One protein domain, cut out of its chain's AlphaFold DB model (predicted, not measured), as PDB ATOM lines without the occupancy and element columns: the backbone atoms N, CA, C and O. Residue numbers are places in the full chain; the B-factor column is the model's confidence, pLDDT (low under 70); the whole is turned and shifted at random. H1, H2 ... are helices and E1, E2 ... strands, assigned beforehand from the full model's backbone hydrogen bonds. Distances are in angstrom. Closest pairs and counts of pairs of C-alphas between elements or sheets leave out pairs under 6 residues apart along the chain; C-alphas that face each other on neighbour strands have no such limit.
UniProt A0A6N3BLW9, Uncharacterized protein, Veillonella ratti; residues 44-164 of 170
ATOM      1  N   ASN A  44     -18.293  24.881 -38.244       86.00
ATOM      2  CA  ASN A  44     -18.173  26.318 -38.033       86.00
ATOM      3  C   ASN A  44     -19.370  27.054 -38.645       86.00
ATOM      4  O   ASN A  44     -19.974  27.891 -37.977       86.00
ATOM      5  N   ASP A  45     -19.773  26.677 -39.862       86.50
ATOM      6  CA  ASP A  45     -20.927  27.274 -40.544       86.50
ATOM      7  C   ASP A  45     -22.219  27.102 -39.735       86.50
ATOM      8  O   ASP A  45     -23.021  28.028 -39.671       86.50
ATOM      9  N   LEU A  46     -22.394  25.967 -39.046       84.94
ATOM     10  CA  LEU A  46     -23.559  25.719 -38.183       84.94
ATOM     11  C   LEU A  46     -23.624  26.637 -36.950       84.94
ATOM     12  O   LEU A  46     -24.698  26.818 -36.387       84.94
ATOM     13  N   THR A  47     -22.502  27.232 -36.530       78.38
ATOM     14  CA  THR A  47     -22.452  28.131 -35.358       78.38
ATOM     15  C   THR A  47     -22.626  29.609 -35.689       78.38
ATOM     16  O   THR A  47     -23.033  30.377 -34.821       78.38
ATOM     17  N   ILE A  48     -22.312  30.014 -36.920       78.88
ATOM     18  CA  ILE A  48     -22.350  31.421 -37.360       78.88
ATOM     19  C   ILE A  48     -23.410  31.686 -38.434       78.88
ATOM     20  O   ILE A  48     -23.700  32.839 -38.743       78.88
ATOM     21  N   GLY A  49     -23.938  30.625 -39.046       78.19
ATOM     22  CA  GLY A  49     -24.924  30.692 -40.112       78.19
ATOM     23  C   GLY A  49     -26.353  30.866 -39.605       78.19
ATOM     24  O   GLY A  49     -26.616  30.969 -38.409       78.19
ATOM     25  N   ASN A  50     -27.296  30.874 -40.548       84.38
ATOM     26  CA  ASN A  50     -28.722  31.032 -40.272       84.38
ATOM     27  C   ASN A  50     -29.365  29.703 -39.831       84.38
ATOM     28  O   ASN A  50     -30.243  29.174 -40.513       84.38
ATOM     29  N   TYR A  51     -28.883  29.154 -38.714       90.00
ATOM     30  CA  TYR A  51     -29.334  27.876 -38.173       90.00
ATOM     31  C   TYR A  51     -29.875  28.023 -36.754       90.00
ATOM     32  O   TYR A  51     -29.324  28.768 -35.942       90.00
ATOM     33  N   THR A  52     -30.917  27.263 -36.432       91.56
ATOM     34  CA  THR A  52     -31.498  27.214 -35.086       91.56
ATOM     35  C   THR A  52     -31.293  25.837 -34.474       91.56
ATOM     36  O   THR A  52     -31.574  24.825 -35.111       91.56
ATOM     37  N   VAL A  53     -30.829  25.783 -33.226       91.56
ATOM     38  CA  VAL A  53     -30.760  24.527 -32.465       91.56
ATOM     39  C   VAL A  53     -32.176  24.131 -32.047       91.56
ATOM     40  O   VAL A  53     -32.803  24.849 -31.270       91.56
ATOM     41  N   ILE A  54     -32.674  23.007 -32.567       88.81
ATOM     42  CA  ILE A  54     -33.998  22.458 -32.218       88.81
ATOM     43  C   ILE A  54     -33.875  21.551 -30.997       88.81
ATOM     44  O   ILE A  54     -34.676  21.634 -30.070       88.81
ATOM     45  N   GLU A  55     -32.851  20.700 -30.992       83.06
ATOM     46  CA  GLU A  55     -32.614  19.728 -29.935       83.06
ATOM     47  C   GLU A  55     -31.124  19.662 -29.614       83.06
ATOM     48  O   GLU A  55     -30.264  19.740 -30.497       83.06
ATOM     49  N   LYS A  56     -30.819  19.547 -28.323       80.88
ATOM     50  CA  LYS A  56     -29.462  19.386 -27.820       80.88
ATOM     51  C   LYS A  56     -29.492  18.494 -26.592       80.88
ATOM     52  O   LYS A  56     -30.026  18.893 -25.560       80.88
ATOM     53  N   ASP A  57     -28.863  17.338 -26.706       77.75
ATOM     54  CA  ASP A  57     -28.581  16.452 -25.586       77.75
ATOM     55  C   ASP A  57     -27.059  16.255 -25.430       77.75
ATOM     56  O   ASP A  57     -26.248  16.957 -26.045       77.75
ATOM     57  N   GLU A  58     -26.649  15.349 -24.543       74.94
ATOM     58  CA  GLU A  58     -25.231  15.087 -24.280       74.94
ATOM     59  C   GLU A  58     -24.488  14.455 -25.468       74.94
ATOM     60  O   GLU A  58     -23.262  14.568 -25.530       74.94
ATOM     61  N   ILE A  59     -25.193  13.809 -26.405       79.19
ATOM     62  CA  ILE A  59     -24.654  12.938 -27.467       79.19
ATOM     63  C   ILE A  59     -24.901  13.513 -28.871       79.19
ATOM     64  O   ILE A  59     -24.154  13.201 -29.807       79.19
ATOM     65  N   MET A  60     -25.926  14.346 -29.035       84.44
ATOM     66  CA  MET A  60     -26.451  14.826 -30.304       84.44
ATOM     67  C   MET A  60     -26.887  16.290 -30.209       84.44
ATOM     68  O   MET A  60     -27.401  16.778 -29.203       84.44
ATOM     69  N   THR A  61     -26.676  17.030 -31.291       88.12
ATOM     70  CA  THR A  61     -27.254  18.362 -31.481       88.12
ATOM     71  C   THR A  61     -27.842  18.446 -32.879       88.12
ATOM     72  O   THR A  61     -27.157  18.128 -33.856       88.12
ATOM     73  N   THR A  62     -29.093  18.889 -32.965       90.88
ATOM     74  CA  THR A  62     -29.831  19.055 -34.217       90.88
ATOM     75  C   THR A  62     -30.028  20.535 -34.508       90.88
ATOM     76  O   THR A  62     -30.622  21.272 -33.720       90.88
ATOM     77  N   TYR A  63     -29.541  20.953 -35.669       93.19
ATOM     78  CA  TYR A  63     -29.701  22.293 -36.214       93.19
ATOM     79  C   TYR A  63     -30.705  22.259 -37.369       93.19
ATOM     80  O   TYR A  63     -30.595  21.401 -38.242       93.19
ATOM     81  N   ALA A  64     -31.637  23.204 -37.419       93.19
ATOM     82  CA  ALA A  64     -32.453  23.467 -38.601       93.19
ATOM     83  C   ALA A  64     -31.907  24.638 -39.404       93.19
ATOM     84  O   ALA A  64     -31.486  25.639 -38.829       93.19
ATOM     85  N   ASP A  65     -31.964  24.516 -40.727       92.31
ATOM     86  CA  ASP A  65     -31.833  25.647 -41.641       92.31
ATOM     87  C   ASP A  65     -33.088  26.519 -41.558       92.31
ATOM     88  O   ASP A  65     -34.204  26.040 -41.771       92.31
ATOM     89  N   ASN A  66     -32.903  27.806 -41.269       91.00
ATOM     90  CA  ASN A  66     -34.011  28.756 -41.201       91.00
ATOM     91  C   ASN A  66     -34.515  29.162 -42.606       91.00
ATOM     92  O   ASN A  66     -35.494  29.897 -42.727       91.00
ATOM     93  N   ASN A  67     -33.862  28.712 -43.682       91.12
ATOM     94  CA  ASN A  67     -34.348  28.881 -45.049       91.12
ATOM     95  C   ASN A  67     -35.174  27.658 -45.460       91.12
ATOM     96  O   ASN A  67     -34.665  26.704 -46.052       91.12
ATOM     97  N   ILE A  68     -36.464  27.689 -45.136       92.81
ATOM     98  CA  ILE A  68     -37.418  26.648 -45.533       92.81
ATOM     99  C   ILE A  68     -38.036  26.937 -46.904       92.81
ATOM    100  O   ILE A  68     -38.190  28.089 -47.306       92.81
ATOM    101  N   GLU A  69     -38.434  25.877 -47.603       94.12
ATOM    102  CA  GLU A  69     -39.243  25.960 -48.822       94.12
ATOM    103  C   GLU A  69     -40.660  25.487 -48.497       94.12
ATOM    104  O   GLU A  69     -40.847  24.364 -48.027       94.12
ATOM    105  N   VAL A  70     -41.661  26.330 -48.754       93.50
ATOM    106  CA  VAL A  70     -43.072  25.987 -48.549       93.50
ATOM    107  C   VAL A  70     -43.759  25.779 -49.894       93.50
ATOM    108  O   VAL A  70     -43.724  26.634 -50.777       93.50
ATOM    109  N   ILE A  71     -44.437  24.645 -50.033       93.25
ATOM    110  CA  ILE A  71     -45.260  24.274 -51.181       93.25
ATOM    111  C   ILE A  71     -46.719  24.249 -50.729       93.25
ATOM    112  O   ILE A  71     -47.042  23.721 -49.667       93.25
ATOM    113  N   ASN A  72     -47.619  24.814 -51.540       88.25
ATOM    114  CA  ASN A  72     -49.053  24.908 -51.232       88.25
ATOM    115  C   ASN A  72     -49.350  25.578 -49.874       88.25
ATOM    116  O   ASN A  72     -50.319  25.231 -49.201       88.25
ATOM    117  N   GLY A  73     -48.529  26.556 -49.479       81.88
ATOM    118  CA  GLY A  73     -48.588  27.206 -48.166       81.88
ATOM    119  C   GLY A  73     -49.921  27.885 -47.820       81.88
ATOM    120  O   GLY A  73     -50.291  27.975 -46.655       81.88
ATOM    121  N   LEU A  74     -50.685  28.306 -48.831       82.50
ATOM    122  CA  LEU A  74     -51.993  28.960 -48.673       82.50
ATOM    123  C   LEU A  74     -53.174  27.974 -48.661       82.50
ATOM    124  O   LEU A  74     -54.316  28.375 -48.875       82.50
ATOM    125  N   THR A  75     -52.902  26.685 -48.470       86.19
ATOM    126  CA  THR A  75     -53.918  25.631 -48.394       86.19
ATOM    127  C   THR A  75     -53.949  25.014 -47.002       86.19
ATOM    128  O   THR A  75     -53.037  25.204 -46.202       86.19
ATOM    129  N   GLU A  76     -54.978  24.216 -46.730       87.75
ATOM    130  CA  GLU A  76     -55.095  23.439 -45.489       87.75
ATOM    131  C   GLU A  76     -54.079  22.286 -45.405       87.75
ATOM    132  O   GLU A  76     -53.943  21.663 -44.352       87.75
ATOM    133  N   THR A  77     -53.352  21.996 -46.492       93.25
ATOM    134  CA  THR A  77     -52.371  20.907 -46.553       93.25
ATOM    135  C   THR A  77     -51.011  21.368 -47.095       93.25
ATOM    136  O   THR A  77     -50.604  20.945 -48.186       93.25
ATOM    137  N   PRO A  78     -50.302  22.270 -46.394       95.00
ATOM    138  CA  PRO A  78     -49.004  22.739 -46.845       95.00
ATOM    139  C   PRO A  78     -47.956  21.623 -46.745       95.00
ATOM    140  O   PRO A  78     -47.992  20.767 -45.858       95.00
ATOM    141  N   GLU A  79     -46.984  21.661 -47.648       95.88
ATOM    142  CA  GLU A  79     -45.752  20.882 -47.566       95.88
ATOM    143  C   GLU A  79     -44.603  21.836 -47.243       95.88
ATOM    144  O   GLU A  79     -44.443  22.865 -47.896       95.88
ATOM    145  N   ILE A  80     -43.793  21.498 -46.245       96.00
ATOM    146  CA  ILE A  80     -42.616  22.279 -45.868       96.00
ATOM    147  C   ILE A  80     -41.387  21.401 -46.021       96.00
ATOM    148  O   ILE A  80     -41.288  20.341 -45.400       96.00
ATOM    149  N   LYS A  81     -40.430  21.858 -46.825       95.62
ATOM    150  CA  LYS A  81     -39.108  21.250 -46.915       95.62
ATOM    151  C   LYS A  81     -38.143  22.003 -46.024       95.62
ATOM    152  O   LYS A  81     -38.043  23.229 -46.085       95.62
ATOM    153  N   MET A  82     -37.400  21.251 -45.228       94.62
ATOM    154  CA  MET A  82     -36.405  21.790 -44.317       94.62
ATOM    155  C   MET A  82     -35.157  20.918 -44.345       94.62
ATOM    156  O   MET A  82     -35.238  19.686 -44.390       94.62
ATOM    157  N   LYS A  83     -33.997  21.572 -44.295       94.62
ATOM    158  CA  LYS A  83     -32.727  20.895 -44.063       94.62
ATOM    159  C   LYS A  83     -32.441  20.841 -42.573       94.62
ATOM    160  O   LYS A  83     -32.531  21.855 -41.883       94.62
ATOM    161  N   LEU A  84     -32.071  19.659 -42.106       93.25
ATOM    162  CA  LEU A  84     -31.603  19.429 -40.749       93.25
ATOM    163  C   LEU A  84     -30.150  18.989 -40.773       93.25
ATOM    164  O   LEU A  84     -29.745  18.225 -41.647       93.25
ATOM    165  N   TYR A  85     -29.387  19.425 -39.781       92.38
ATOM    166  CA  TYR A  85     -28.005  19.028 -39.579       92.38
ATOM    167  C   TYR A  85     -27.861  18.426 -38.196       92.38
ATOM    168  O   TYR A  85     -28.006  19.109 -37.184       92.38
ATOM    169  N   VAL A  86     -27.566  17.133 -38.168       90.12
ATOM    170  CA  VAL A  86     -27.426  16.366 -36.937       90.12
ATOM    171  C   VAL A  86     -25.953  16.078 -36.703       90.12
ATOM    172  O   VAL A  86     -25.270  15.498 -37.555       90.12
ATOM    173  N   ILE A  87     -25.460  16.492 -35.542       87.56
ATOM    174  CA  ILE A  87     -24.064  16.351 -35.136       87.56
ATOM    175  C   ILE A  87     -24.025  15.455 -33.911       87.56
ATOM    176  O   ILE A  87     -24.676  15.759 -32.916       87.56
ATOM    177  N   SER A  88     -23.209  14.401 -33.946       79.44
ATOM    178  CA  SER A  88     -22.867  13.704 -32.708       79.44
ATOM    179  C   SER A  88     -21.791  14.488 -31.960       79.44
ATOM    180  O   SER A  88     -20.712  14.745 -32.495       79.44
ATOM    181  N   THR A  89     -22.060  14.838 -30.707       65.75
ATOM    182  CA  THR A  89     -21.116  15.494 -29.787       65.75
ATOM    183  C   THR A  89     -20.012  14.545 -29.310       65.75
ATOM    184  O   THR A  89     -19.074  14.984 -28.640       65.75
ATOM    185  N   SER A  90     -20.062  13.255 -29.680       62.66
ATOM    186  CA  SER A  90     -18.969  12.318 -29.427       62.66
ATOM    187  C   SER A  90     -17.672  12.866 -30.041       62.66
ATOM    188  O   SER A  90     -17.525  12.970 -31.260       62.66
ATOM    189  N   HIS A  91     -16.722  13.236 -29.172       49.81
ATOM    190  CA  HIS A  91     -15.574  14.131 -29.418       49.81
ATOM    191  C   HIS A  91     -14.627  13.789 -30.590       49.81
ATOM    192  O   HIS A  91     -13.634  14.481 -30.806       49.81
ATOM    193  N   ARG A  92     -14.872  12.715 -31.343       54.78
ATOM    194  CA  ARG A  92     -13.973  12.211 -32.387       54.78
ATOM    195  C   ARG A  92     -14.589  12.134 -33.779       54.78
ATOM    196  O   ARG A  92     -13.835  11.929 -34.727       54.78
ATOM    197  N   SER A  93     -15.905  12.281 -33.932       63.06
ATOM    198  CA  SER A  93     -16.551  11.937 -35.202       63.06
ATOM    199  C   SER A  93     -16.517  13.063 -36.243       63.06
ATOM    200  O   SER A  93     -16.417  12.744 -37.424       63.06
ATOM    201  N   TYR A  94     -16.519  14.352 -35.855       76.06
ATOM    202  CA  TYR A  94     -16.622  15.516 -36.773       76.06
ATOM    203  C   TYR A  94     -17.612  15.285 -37.929       76.06
ATOM    204  O   TYR A  94     -17.426  15.795 -39.032       76.06
ATOM    205  N   ALA A  95     -18.623  14.455 -37.698       85.31
ATOM    206  CA  ALA A  95     -19.517  13.960 -38.716       85.31
ATOM    207  C   ALA A  95     -20.802  14.764 -38.613       85.31
ATOM    208  O   ALA A  95     -21.403  14.844 -37.542       85.31
ATOM    209  N   VAL A  96     -21.196  15.361 -39.729       89.75
ATOM    210  CA  VAL A  96     -22.452  16.092 -39.854       89.75
ATOM    211  C   VAL A  96     -23.352  15.282 -40.767       89.75
ATOM    212  O   VAL A  96     -22.955  14.948 -41.883       89.75
ATOM    213  N   SER A  97     -24.543  14.940 -40.291       90.25
ATOM    214  CA  SER A  97     -25.579  14.348 -41.133       90.25
ATOM    215  C   SER A  97     -26.517  15.454 -41.596       90.25
ATOM    216  O   SER A  97     -27.238  16.007 -40.774       90.25
ATOM    217  N   GLU A  98     -26.498  15.784 -42.884       92.81
ATOM    218  CA  GLU A  98     -27.487  16.674 -43.498       92.81
ATOM    219  C   GLU A  98     -28.667  15.834 -43.997       92.81
ATOM    220  O   GLU A  98     -28.485  14.882 -44.762       92.81
ATOM    221  N   LEU A  99     -29.872  16.186 -43.562       92.31
ATOM    222  CA  LEU A  99     -31.125  15.528 -43.909       92.31
ATOM    223  C   LEU A  99     -32.009  16.524 -44.660       92.31
ATOM    224  O   LEU A  99     -32.277  17.607 -44.147       92.31
ATOM    225  N   LEU A 100     -32.494  16.154 -45.847       94.25
ATOM    226  CA  LEU A 100     -33.567  16.890 -46.520       94.25
ATOM    227  C   LEU A 100     -34.905  16.244 -46.161       94.25
ATOM    228  O   LEU A 100     -35.233  15.156 -46.651       94.25
ATOM    229  N   CYS A 101     -35.652  16.910 -45.287       92.94
ATOM    230  CA  CYS A 101     -36.927  16.441 -44.767       92.94
ATOM    231  C   CYS A 101     -38.085  17.201 -45.409       92.94
ATOM    232  O   CYS A 101     -38.028  18.416 -45.578       92.94
ATOM    233  N   HIS A 102     -39.144  16.466 -45.733       96.44
ATOM    234  CA  HIS A 102     -40.417  16.986 -46.204       96.44
ATOM    235  C   HIS A 102     -41.466  16.692 -45.141       96.44
ATOM    236  O   HIS A 102     -41.673  15.532 -44.768       96.44
ATOM    237  N   TYR A 103     -42.131  17.740 -44.682       96.31
ATOM    238  CA  TYR A 103     -43.229  17.667 -43.737       96.31
ATOM    239  C   TYR A 103     -44.519  18.023 -44.461       96.31
ATOM    240  O   TYR A 103     -44.696  19.151 -44.911       96.31
ATOM    241  N   TYR A 104     -45.414  17.052 -44.585       96.25
ATOM    242  CA  TYR A 104     -46.755  17.256 -45.117       96.25
ATOM    243  C   TYR A 104     -47.702  17.457 -43.944       96.25
ATOM    244  O   TYR A 104     -47.845  16.556 -43.111       96.25
ATOM    245  N   TYR A 105     -48.342  18.618 -43.884       95.25
ATOM    246  CA  TYR A 105     -49.307  18.939 -42.843       95.25
ATOM    247  C   TYR A 105     -50.717  18.773 -43.383       95.25
ATOM    248  O   TYR A 105     -50.978  18.978 -44.564       95.25
ATOM    249  N   ASP A 106     -51.627  18.425 -42.492       93.88
ATOM    250  CA  ASP A 106     -53.061  18.588 -42.655       93.88
ATOM    251  C   ASP A 106     -53.518  19.410 -41.451       93.88
ATOM    252  O   ASP A 106     -53.529  18.926 -40.314       93.88
ATOM    253  N   LEU A 107     -53.786  20.696 -41.686       90.00
ATOM    254  CA  LEU A 107     -54.055  21.673 -40.631       90.00
ATOM    255  C   LEU A 107     -55.403  21.412 -39.942       90.00
ATOM    256  O   LEU A 107     -55.537  21.688 -38.749       90.00
ATOM    257  N   ASN A 108     -56.361  20.807 -40.650       90.38
ATOM    258  CA  ASN A 108     -57.678  20.460 -40.112       90.38
ATOM    259  C   ASN A 108     -57.591  19.314 -39.104       90.38
ATOM    260  O   ASN A 108     -58.139  19.381 -38.004       90.38
ATOM    261  N   THR A 109     -56.896  18.242 -39.485       91.06
ATOM    262  CA  THR A 109     -56.764  17.034 -38.659       91.06
ATOM    263  C   THR A 109     -55.554  17.080 -37.731       91.06
ATOM    264  O   THR A 109     -55.386  16.187 -36.899       91.06
ATOM    265  N   LYS A 110     -54.714  18.118 -37.855       89.50
ATOM    266  CA  LYS A 110     -53.430  18.283 -37.156       89.50
ATOM    267  C   LYS A 110     -52.473  17.116 -37.400       89.50
ATOM    268  O   LYS A 110     -51.621  16.807 -36.567       89.50
ATOM    269  N   LYS A 111     -52.622  16.444 -38.541       94.94
ATOM    270  CA  LYS A 111     -51.791  15.308 -38.924       94.94
ATOM    271  C   LYS A 111     -50.528  15.806 -39.610       94.94
ATOM    272  O   LYS A 111     -50.573  16.701 -40.447       94.94
ATOM    273  N   ILE A 112     -49.409  15.168 -39.287       96.25
ATOM    274  CA  ILE A 112     -48.106  15.469 -39.871       96.25
ATOM    275  C   ILE A 112     -47.533  14.181 -40.442       96.25
ATOM    276  O   ILE A 112     -47.555  13.131 -39.795       96.25
ATOM    277  N   ILE A 113     -47.014  14.248 -41.662       96.31
ATOM    278  CA  ILE A 113     -46.310  13.142 -42.302       96.31
ATOM    279  C   ILE A 113     -44.899  13.605 -42.643       96.31
ATOM    280  O   ILE A 113     -44.727  14.585 -43.358       96.31
ATOM    281  N   LEU A 114     -43.898  12.867 -42.174       95.88
ATOM    282  CA  LEU A 114     -42.497  13.061 -42.532       95.88
ATOM    283  C   LEU A 114     -42.101  12.130 -43.676       95.88
ATOM    284  O   LEU A 114     -42.424  10.939 -43.665       95.88
ATOM    285  N   ALA A 115     -41.333  12.665 -44.621       94.69
ATOM    286  CA  ALA A 115     -40.545  11.905 -45.577       94.69
ATOM    287  C   ALA A 115     -39.119  12.473 -45.648       94.69
ATOM    288  O   ALA A 115     -38.935  13.667 -45.862       94.69
ATOM    289  N   THR A 116     -38.103  11.623 -45.504       92.00
ATOM    290  CA  THR A 116     -36.697  12.021 -45.683       92.00
ATOM    291  C   THR A 116     -36.244  11.631 -47.083       92.00
ATOM    292  O   THR A 116     -36.140  10.444 -47.392       92.00
ATOM    293  N   GLU A 117     -35.986  12.615 -47.942       90.25
ATOM    294  CA  GLU A 117     -35.618  12.379 -49.343       90.25
ATOM    295  C   GLU A 117     -34.116  12.119 -49.498       90.25
ATOM    296  O   GLU A 117     -33.696  11.248 -50.267       90.25
ATOM    297  N   GLN A 118     -33.293  12.865 -48.758       91.12
ATOM    298  CA  GLN A 118     -31.843  12.854 -48.924       91.12
ATOM    299  C   GLN A 118     -31.136  12.823 -47.575       91.12
ATOM    300  O   GLN A 118     -31.557  13.483 -46.629       91.12
ATOM    301  N   ILE A 119     -30.046  12.058 -47.515       90.19
ATOM    302  CA  ILE A 119     -29.142  11.996 -46.367       90.19
ATOM    303  C   ILE A 119     -27.715  12.124 -46.886       90.19
ATOM    304  O   ILE A 119     -27.264  11.296 -47.686       90.19
ATOM    305  N   TYR A 120     -26.993  13.131 -46.411       90.38
ATOM    306  CA  TYR A 120     -25.573  13.314 -46.675       90.38
ATOM    307  C   TYR A 120     -24.793  13.149 -45.381       90.38
ATOM    308  O   TYR A 120     -25.119  13.759 -44.370       90.38
ATOM    309  N   LEU A 121     -23.728  12.356 -45.432       89.31
ATOM    310  CA  LEU A 121     -22.722  12.326 -44.380       89.31
ATOM    311  C   LEU A 121     -21.581  13.242 -44.802       89.31
ATOM    312  O   LEU A 121     -20.962  13.008 -45.841       89.31
ATOM    313  N   ILE A 122     -21.298  14.265 -44.012       90.12
ATOM    314  CA  ILE A 122     -20.341  15.324 -44.321       90.12
ATOM    315  C   ILE A 122     -19.233  15.317 -43.270       90.12
ATOM    316  O   ILE A 122     -19.476  15.168 -42.072       90.12
ATOM    317  N   ASN A 123     -17.993  15.494 -43.719       87.69
ATOM    318  CA  ASN A 123     -16.885  15.799 -42.829       87.69
ATOM    319  C   ASN A 123     -16.993  17.264 -42.395       87.69
ATOM    320  O   ASN A 123     -16.636  18.179 -43.134       87.69
ATOM    321  N   GLY A 124     -17.454  17.480 -41.171       87.19
ATOM    322  CA  GLY A 124     -17.713  18.793 -40.597       87.19
ATOM    323  C   GLY A 124     -16.478  19.675 -40.406       87.19
ATOM    324  O   GLY A 124     -16.635  20.852 -40.102       87.19
ATOM    325  N   ARG A 125     -15.249  19.168 -40.602       87.00
ATOM    326  CA  ARG A 125     -14.039  20.015 -40.606       87.00
ATOM    327  C   ARG A 125     -13.829  20.751 -41.924       87.00
ATOM    328  O   ARG A 125     -13.217  21.809 -41.922       87.00
ATOM    329  N   ASN A 126     -14.243  20.162 -43.045       86.94
ATOM    330  CA  ASN A 126     -13.896  20.670 -44.377       86.94
ATOM    331  C   ASN A 126     -15.060  20.679 -45.380       86.94
ATOM    332  O   ASN A 126     -14.846  21.025 -46.540       86.94
ATOM    333  N   GLY A 127     -16.263  20.278 -44.964       87.00
ATOM    334  CA  GLY A 127     -17.466  20.323 -45.793       87.00
ATOM    335  C   GLY A 127     -17.485  19.268 -46.899       87.00
ATOM    336  O   GLY A 127     -18.294  19.335 -47.822       87.00
ATOM    337  N   LYS A 128     -16.577  18.282 -46.861       88.00
ATOM    338  CA  LYS A 128     -16.538  17.224 -47.873       88.00
ATOM    339  C   LYS A 128     -17.636  16.201 -47.601       88.00
ATOM    340  O   LYS A 128     -17.628  15.548 -46.558       88.00
ATOM    341  N   VAL A 129     -18.514  15.987 -48.579       89.31
ATOM    342  CA  VAL A 129     -19.475  14.877 -48.566       89.31
ATOM    343  C   VAL A 129     -18.715  13.547 -48.613       89.31
ATOM    344  O   VAL A 129     -17.982  13.258 -49.561       89.31
ATOM    345  N   VAL A 130     -18.877  12.745 -47.565       88.31
ATOM    346  CA  VAL A 130     -18.309  11.400 -47.394       88.31
ATOM    347  C   VAL A 130     -19.225  10.349 -48.011       88.31
ATOM    348  O   VAL A 130     -18.749   9.420 -48.658       88.31
ATOM    349  N   SER A 131     -20.537  10.497 -47.825       87.06
ATOM    350  CA  SER A 131     -21.547   9.596 -48.379       87.06
ATOM    351  C   SER A 131     -22.831  10.353 -48.695       87.06
ATOM    352  O   SER A 131     -23.121  11.380 -48.083       87.06
ATOM    353  N   LYS A 132     -23.597   9.834 -49.652       91.69
ATOM    354  CA  LYS A 132     -24.869  10.392 -50.098       91.69
ATOM    355  C   LYS A 132     -25.865   9.268 -50.346       91.69
ATOM    356  O   LYS A 132     -25.578   8.346 -51.105       91.69
ATOM    357  N   THR A 133     -27.054   9.411 -49.779       89.88
ATOM    358  CA  THR A 133     -28.209   8.552 -50.043       89.88
ATOM    359  C   THR A 133     -29.355   9.417 -50.552       89.88
ATOM    360  O   THR A 133     -29.692  10.416 -49.923       89.88
ATOM    361  N   ILE A 134     -29.941   9.047 -51.694       91.88
ATOM    362  CA  ILE A 134     -31.161   9.668 -52.231       91.88
ATOM    363  C   ILE A 134     -32.225   8.583 -52.345       91.88
ATOM    364  O   ILE A 134     -32.016   7.575 -53.028       91.88
ATOM    365  N   TYR A 135     -33.373   8.801 -51.719       85.75
ATOM    366  CA  TYR A 135     -34.502   7.888 -51.783       85.75
ATOM    367  C   TYR A 135     -35.435   8.282 -52.926       85.75
ATOM    368  O   TYR A 135     -36.037   9.347 -52.907       85.75
ATOM    369  N   LYS A 136     -35.602   7.393 -53.914       85.25
ATOM    370  CA  LYS A 136     -36.574   7.607 -55.006       85.25
ATOM    371  C   LYS A 136     -38.023   7.609 -54.509       85.25
ATOM    372  O   LYS A 136     -38.841   8.339 -55.043       85.25
ATOM    373  N   ASN A 137     -38.313   6.781 -53.506       88.75
ATOM    374  CA  ASN A 137     -39.616   6.668 -52.854       88.75
ATOM    375  C   ASN A 137     -39.389   6.719 -51.338       88.75
ATOM    376  O   ASN A 137     -39.246   5.662 -50.715       88.75
ATOM    377  N   PRO A 138     -39.248   7.917 -50.747       88.44
ATOM    378  CA  PRO A 138     -38.961   8.043 -49.328       88.44
ATOM    379  C   PRO A 138     -40.110   7.462 -48.499       88.44
ATOM    380  O   PRO A 138     -41.291   7.664 -48.801       88.44
ATOM    381  N   LYS A 139     -39.761   6.707 -47.454       88.94
ATOM    382  CA  LYS A 139     -40.751   6.139 -46.536       88.94
ATOM    383  C   LYS A 139     -41.475   7.284 -45.831       88.94
ATOM    384  O   LYS A 139     -40.834   8.155 -45.253       88.94
ATOM    385  N   LYS A 140     -42.806   7.240 -45.861       92.38
ATOM    386  CA  LYS A 140     -43.664   8.192 -45.159       92.38
ATOM    387  C   LYS A 140     -43.986   7.671 -43.765       92.38
ATOM    388  O   LYS A 140     -44.389   6.517 -43.617       92.38
ATOM    389  N   VAL A 141     -43.808   8.518 -42.760       91.81
ATOM    390  CA  VAL A 141     -44.095   8.212 -41.356       91.81
ATOM    391  C   VAL A 141     -45.064   9.258 -40.832       91.81
ATOM    392  O   VAL A 141     -44.831  10.449 -41.008       91.81
ATOM    393  N   VAL A 142     -46.164   8.823 -40.219       94.69
ATOM    394  CA  VAL A 142     -47.061   9.738 -39.502       94.69
ATOM    395  C   VAL A 142     -46.382  10.101 -38.188       94.69
ATOM    396  O   VAL A 142     -46.036   9.203 -37.425       94.69
ATOM    397  N   LEU A 143     -46.164  11.392 -37.953       92.88
ATOM    398  CA  LEU A 143     -45.519  11.878 -36.741       92.88
ATOM    399  C   LEU A 143     -46.566  12.199 -35.673       92.88
ATOM    400  O   LEU A 143     -47.464  13.009 -35.899       92.88
ATOM    401  N   GLY A 144     -46.404  11.580 -34.508       87.44
ATOM    402  CA  GLY A 144     -47.014  11.995 -33.247       87.44
ATOM    403  C   GLY A 144     -45.981  12.622 -32.295       87.44
ATOM    404  O   GLY A 144     -44.780  12.541 -32.574       87.44
ATOM    405  N   PRO A 145     -46.414  13.236 -31.179       89.56
ATOM    406  CA  PRO A 145     -45.530  13.876 -30.197       89.56
ATOM    407  C   PRO A 145     -44.447  12.966 -29.602       89.56
ATOM    408  O   PRO A 145     -43.451  13.451 -29.081       89.56
ATOM    409  N   GLU A 146     -44.638  11.651 -29.667       87.31
ATOM    410  CA  GLU A 146     -43.701  10.632 -29.204       87.31
ATOM    411  C   GLU A 146     -42.471  10.453 -30.111       87.31
ATOM    412  O   GLU A 146     -41.499   9.817 -29.704       87.31
ATOM    413  N   TYR A 147     -42.499  10.978 -31.340       83.56
ATOM    414  CA  TYR A 147     -41.385  10.851 -32.277       83.56
ATOM    415  C   TYR A 147     -40.364  11.981 -32.075       83.56
ATOM    416  O   TYR A 147     -40.755  13.147 -32.076       83.56
ATOM    417  N   PRO A 148     -39.048  11.684 -32.045       81.19
ATOM    418  CA  PRO A 148     -37.999  12.710 -31.957       81.19
ATOM    419  C   PRO A 148     -38.035  13.757 -33.080       81.19
ATOM    420  O   PRO A 148     -37.619  14.888 -32.887       81.19
ATOM    421  N   ALA A 149     -38.587  13.411 -34.247       86.81
ATOM    422  CA  ALA A 149     -38.739  14.340 -35.370       86.81
ATOM    423  C   ALA A 149     -39.963  15.275 -35.249       86.81
ATOM    424  O   ALA A 149     -40.180  16.151 -36.087       86.81
ATOM    425  N   TYR A 150     -40.813  15.094 -34.233       88.25
ATOM    426  CA  TYR A 150     -42.011  15.915 -34.051       88.25
ATOM    427  C   TYR A 150     -41.689  17.380 -33.698       88.25
ATOM    428  O   TYR A 150     -42.254  18.268 -34.342       88.25
ATOM    429  N   PRO A 151     -40.762  17.690 -32.766       91.31
ATOM    430  CA  PRO A 151     -40.299  19.060 -32.533       91.31
ATOM    431  C   PRO A 151     -39.741  19.737 -33.790       91.31
ATOM    432  O   PRO A 151     -39.997  20.919 -34.011       91.31
ATOM    433  N   GLU A 152     -39.040  18.990 -34.647       92.94
ATOM    434  CA  GLU A 152     -38.498  19.494 -35.913       92.94
ATOM    435  C   GLU A 152     -39.620  19.919 -36.869       92.94
ATOM    436  O   GLU A 152     -39.580  21.005 -37.449       92.94
ATOM    437  N   ALA A 153     -40.670  19.100 -36.974       93.69
ATOM    438  CA  ALA A 153     -41.854  19.427 -37.756       93.69
ATOM    439  C   ALA A 153     -42.619  20.633 -37.183       93.69
ATOM    440  O   ALA A 153     -43.145  21.454 -37.935       93.69
ATOM    441  N   MET A 154     -42.693  20.774 -35.860       94.81
ATOM    442  CA  MET A 154     -43.338  21.934 -35.233       94.81
ATOM    443  C   MET A 154     -42.544  23.217 -35.433       94.81
ATOM    444  O   MET A 154     -43.133  24.265 -35.705       94.81
ATOM    445  N   TYR A 155     -41.218  23.123 -35.384       95.00
ATOM    446  CA  TYR A 155     -40.335  24.231 -35.709       95.00
ATOM    447  C   TYR A 155     -40.514  24.694 -37.164       95.00
ATOM    448  O   TYR A 155     -40.723  25.883 -37.399       95.00
ATOM    449  N   ALA A 156     -40.527  23.765 -38.125       94.88
ATOM    450  CA  ALA A 156     -40.746  24.082 -39.538       94.88
ATOM    451  C   ALA A 156     -42.083  24.800 -39.783       94.88
ATOM    452  O   ALA A 156     -42.122  25.817 -40.477       94.88
ATOM    453  N   LEU A 157     -43.171  24.311 -39.177       94.81
ATOM    454  CA  LEU A 157     -44.488  24.937 -39.303       94.81
ATOM    455  C   LEU A 157     -44.514  26.339 -38.690       94.81
ATOM    456  O   LEU A 157     -45.017  27.270 -39.315       94.81
ATOM    457  N   LYS A 158     -43.944  26.499 -37.489       94.56
ATOM    458  CA  LYS A 158     -43.817  27.802 -36.828       94.56
ATOM    459  C   LYS A 158     -43.102  28.800 -37.739       94.56
ATOM    460  O   LYS A 158     -43.615  29.890 -37.963       94.56
ATOM    461  N   LEU A 159     -41.962  28.407 -38.297       93.81
ATOM    462  CA  LEU A 159     -41.167  29.258 -39.175       93.81
ATOM    463  C   LEU A 159     -41.924  29.634 -40.460       93.81
ATOM    464  O   LEU A 159     -41.857  30.776 -40.912       93.81
ATOM    465  N   ALA A 160     -42.694  28.708 -41.033       93.19
ATOM    466  CA  ALA A 160     -43.529  28.987 -42.200       93.19
ATOM    467  C   ALA A 160     -44.648  29.993 -41.907       93.19
ATOM    468  O   ALA A 160     -44.946  30.839 -42.750       93.19
ATOM    469  N   ILE A 161     -45.232  29.938 -40.710       92.56
ATOM    470  CA  ILE A 161     -46.237  30.905 -40.256       92.56
ATOM    471  C   ILE A 161     -45.586  32.268 -39.996       92.56
ATOM    472  O   ILE A 161     -46.069  33.284 -40.485       92.56
ATOM    473  N   GLU A 162     -44.465  32.303 -39.273       91.81
ATOM    474  CA  GLU A 162     -43.750  33.545 -38.939       91.81
ATOM    475  C   GLU A 162     -43.227  34.271 -40.184       91.81
ATOM    476  O   GLU A 162     -43.191  35.499 -40.221       91.81
ATOM    477  N   THR A 163     -42.868  33.521 -41.229       89.12
ATOM    478  CA  THR A 163     -42.458  34.079 -42.527       89.12
ATOM    479  C   THR A 163     -43.636  34.391 -43.459       89.12
ATOM    480  O   THR A 163     -43.415  34.828 -44.587       89.12
ATOM    481  N   GLY A 164     -44.882  34.183 -43.015       87.69
ATOM    482  CA  GLY A 164     -46.100  34.461 -43.786       87.69
ATOM    483  C   GLY A 164     -46.322  33.535 -44.985       87.69
ATOM    484  O   GLY A 164     -47.156  33.824 -45.840       87.69
TER     485      GLY A 164
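What this domain is: This is residues 44 to 164 of the 170 residues of an uncharacterized protein of Veillonella ratti (UniProt A0A6N3BLW9). One strongly twisted sheet of eight strands curls round the helix H2, with the long strands E4, E5 and E6 side by side through the middle of the sheet and along the longest axis. Beyond E4 the sheet continues with E2 and E1 along one part of it and E3 along another; beyond E6 it forks to E7 and E8, while the short H1 only grazes the sheet. The printed part has 121 residues, with two named helices and eight named strands in the order H1 E1 E2 E3 E4 E5 E6 E7 E8 H2, and the class is mixed, helices and strands. The sheet is branched and its neighbour pairs are antiparallel. The whole is compact, with a radius of gyration of the C-alphas of 14.6 A and spans of 45 by 30 by 25 A.

How they stand to each other: H1, residues 44 to 48, is on the sheet but only grazes it with residues 45 to 47. E1, residues 51 to 56, and E2, residues 60 to 65, form a hairpin, with N 54 and O 62 2.9 A apart. E4, residues 79 to 88, has staggered pairing: E2 and E3, residues 69 to 71, lie on one side of it, and E5, residues 95 to 106, on the other side. N 63 and O 85 are 2.8 A apart across E2 and E4, and N 71 and O 79 are 2.8 A apart across E3 and E4. E3 E4 E5 E6 E7 is a meander, each strand the antiparallel neighbour of the one before. N 99 and O 84 are 2.8 A apart across E4 and E5. E6, residues 111 to 123, bends by 54 degrees at residue 117; across E5 and E6, N 104 and O 113 are within hydrogen-bond range at 2.8 A. E7, residues 128 to 134, and E8, residues 140 to 143, lie on the other side of E6 from E5, with N 133 and O 119 at 2.8 A and N 114 and O 141 at 2.8 A. The sheet curls round H2, residues 150 to 162; its closest C-alphas to E4 are those of Ile 80 and Ala 156, 6.8 A, and to E1 those of Ile 54 and Glu 152, 6.5 A. H1 and H2 are apart. In H1 and H2 every O i to N i+4 pair is within hydrogen-bond range.

Where its parts are: H1 begins at C-alpha 44, (-18.173, 26.318, -38.033). E1 spans 13.4 A, E2 16.6 A, E4 28.2 A, E5 34.1 A, E6 35.1 A and E7 17.0 A, from first to last C-alpha; E3 and E8 are shorter. E6 begins at C-alpha 111, (-51.791, 15.308, -38.924). H2 spans 18.4 A and ends at C-alpha 162, (-43.750, 33.545, -38.939).

The domain as a whole: The two C-alphas farthest apart are those of Arg 92 and Asn 108, 45.1 A. The printed part has no cut, and no link is long. The mean pLDDT of the printed part is 88.5; residues 89 to 93 are under 70.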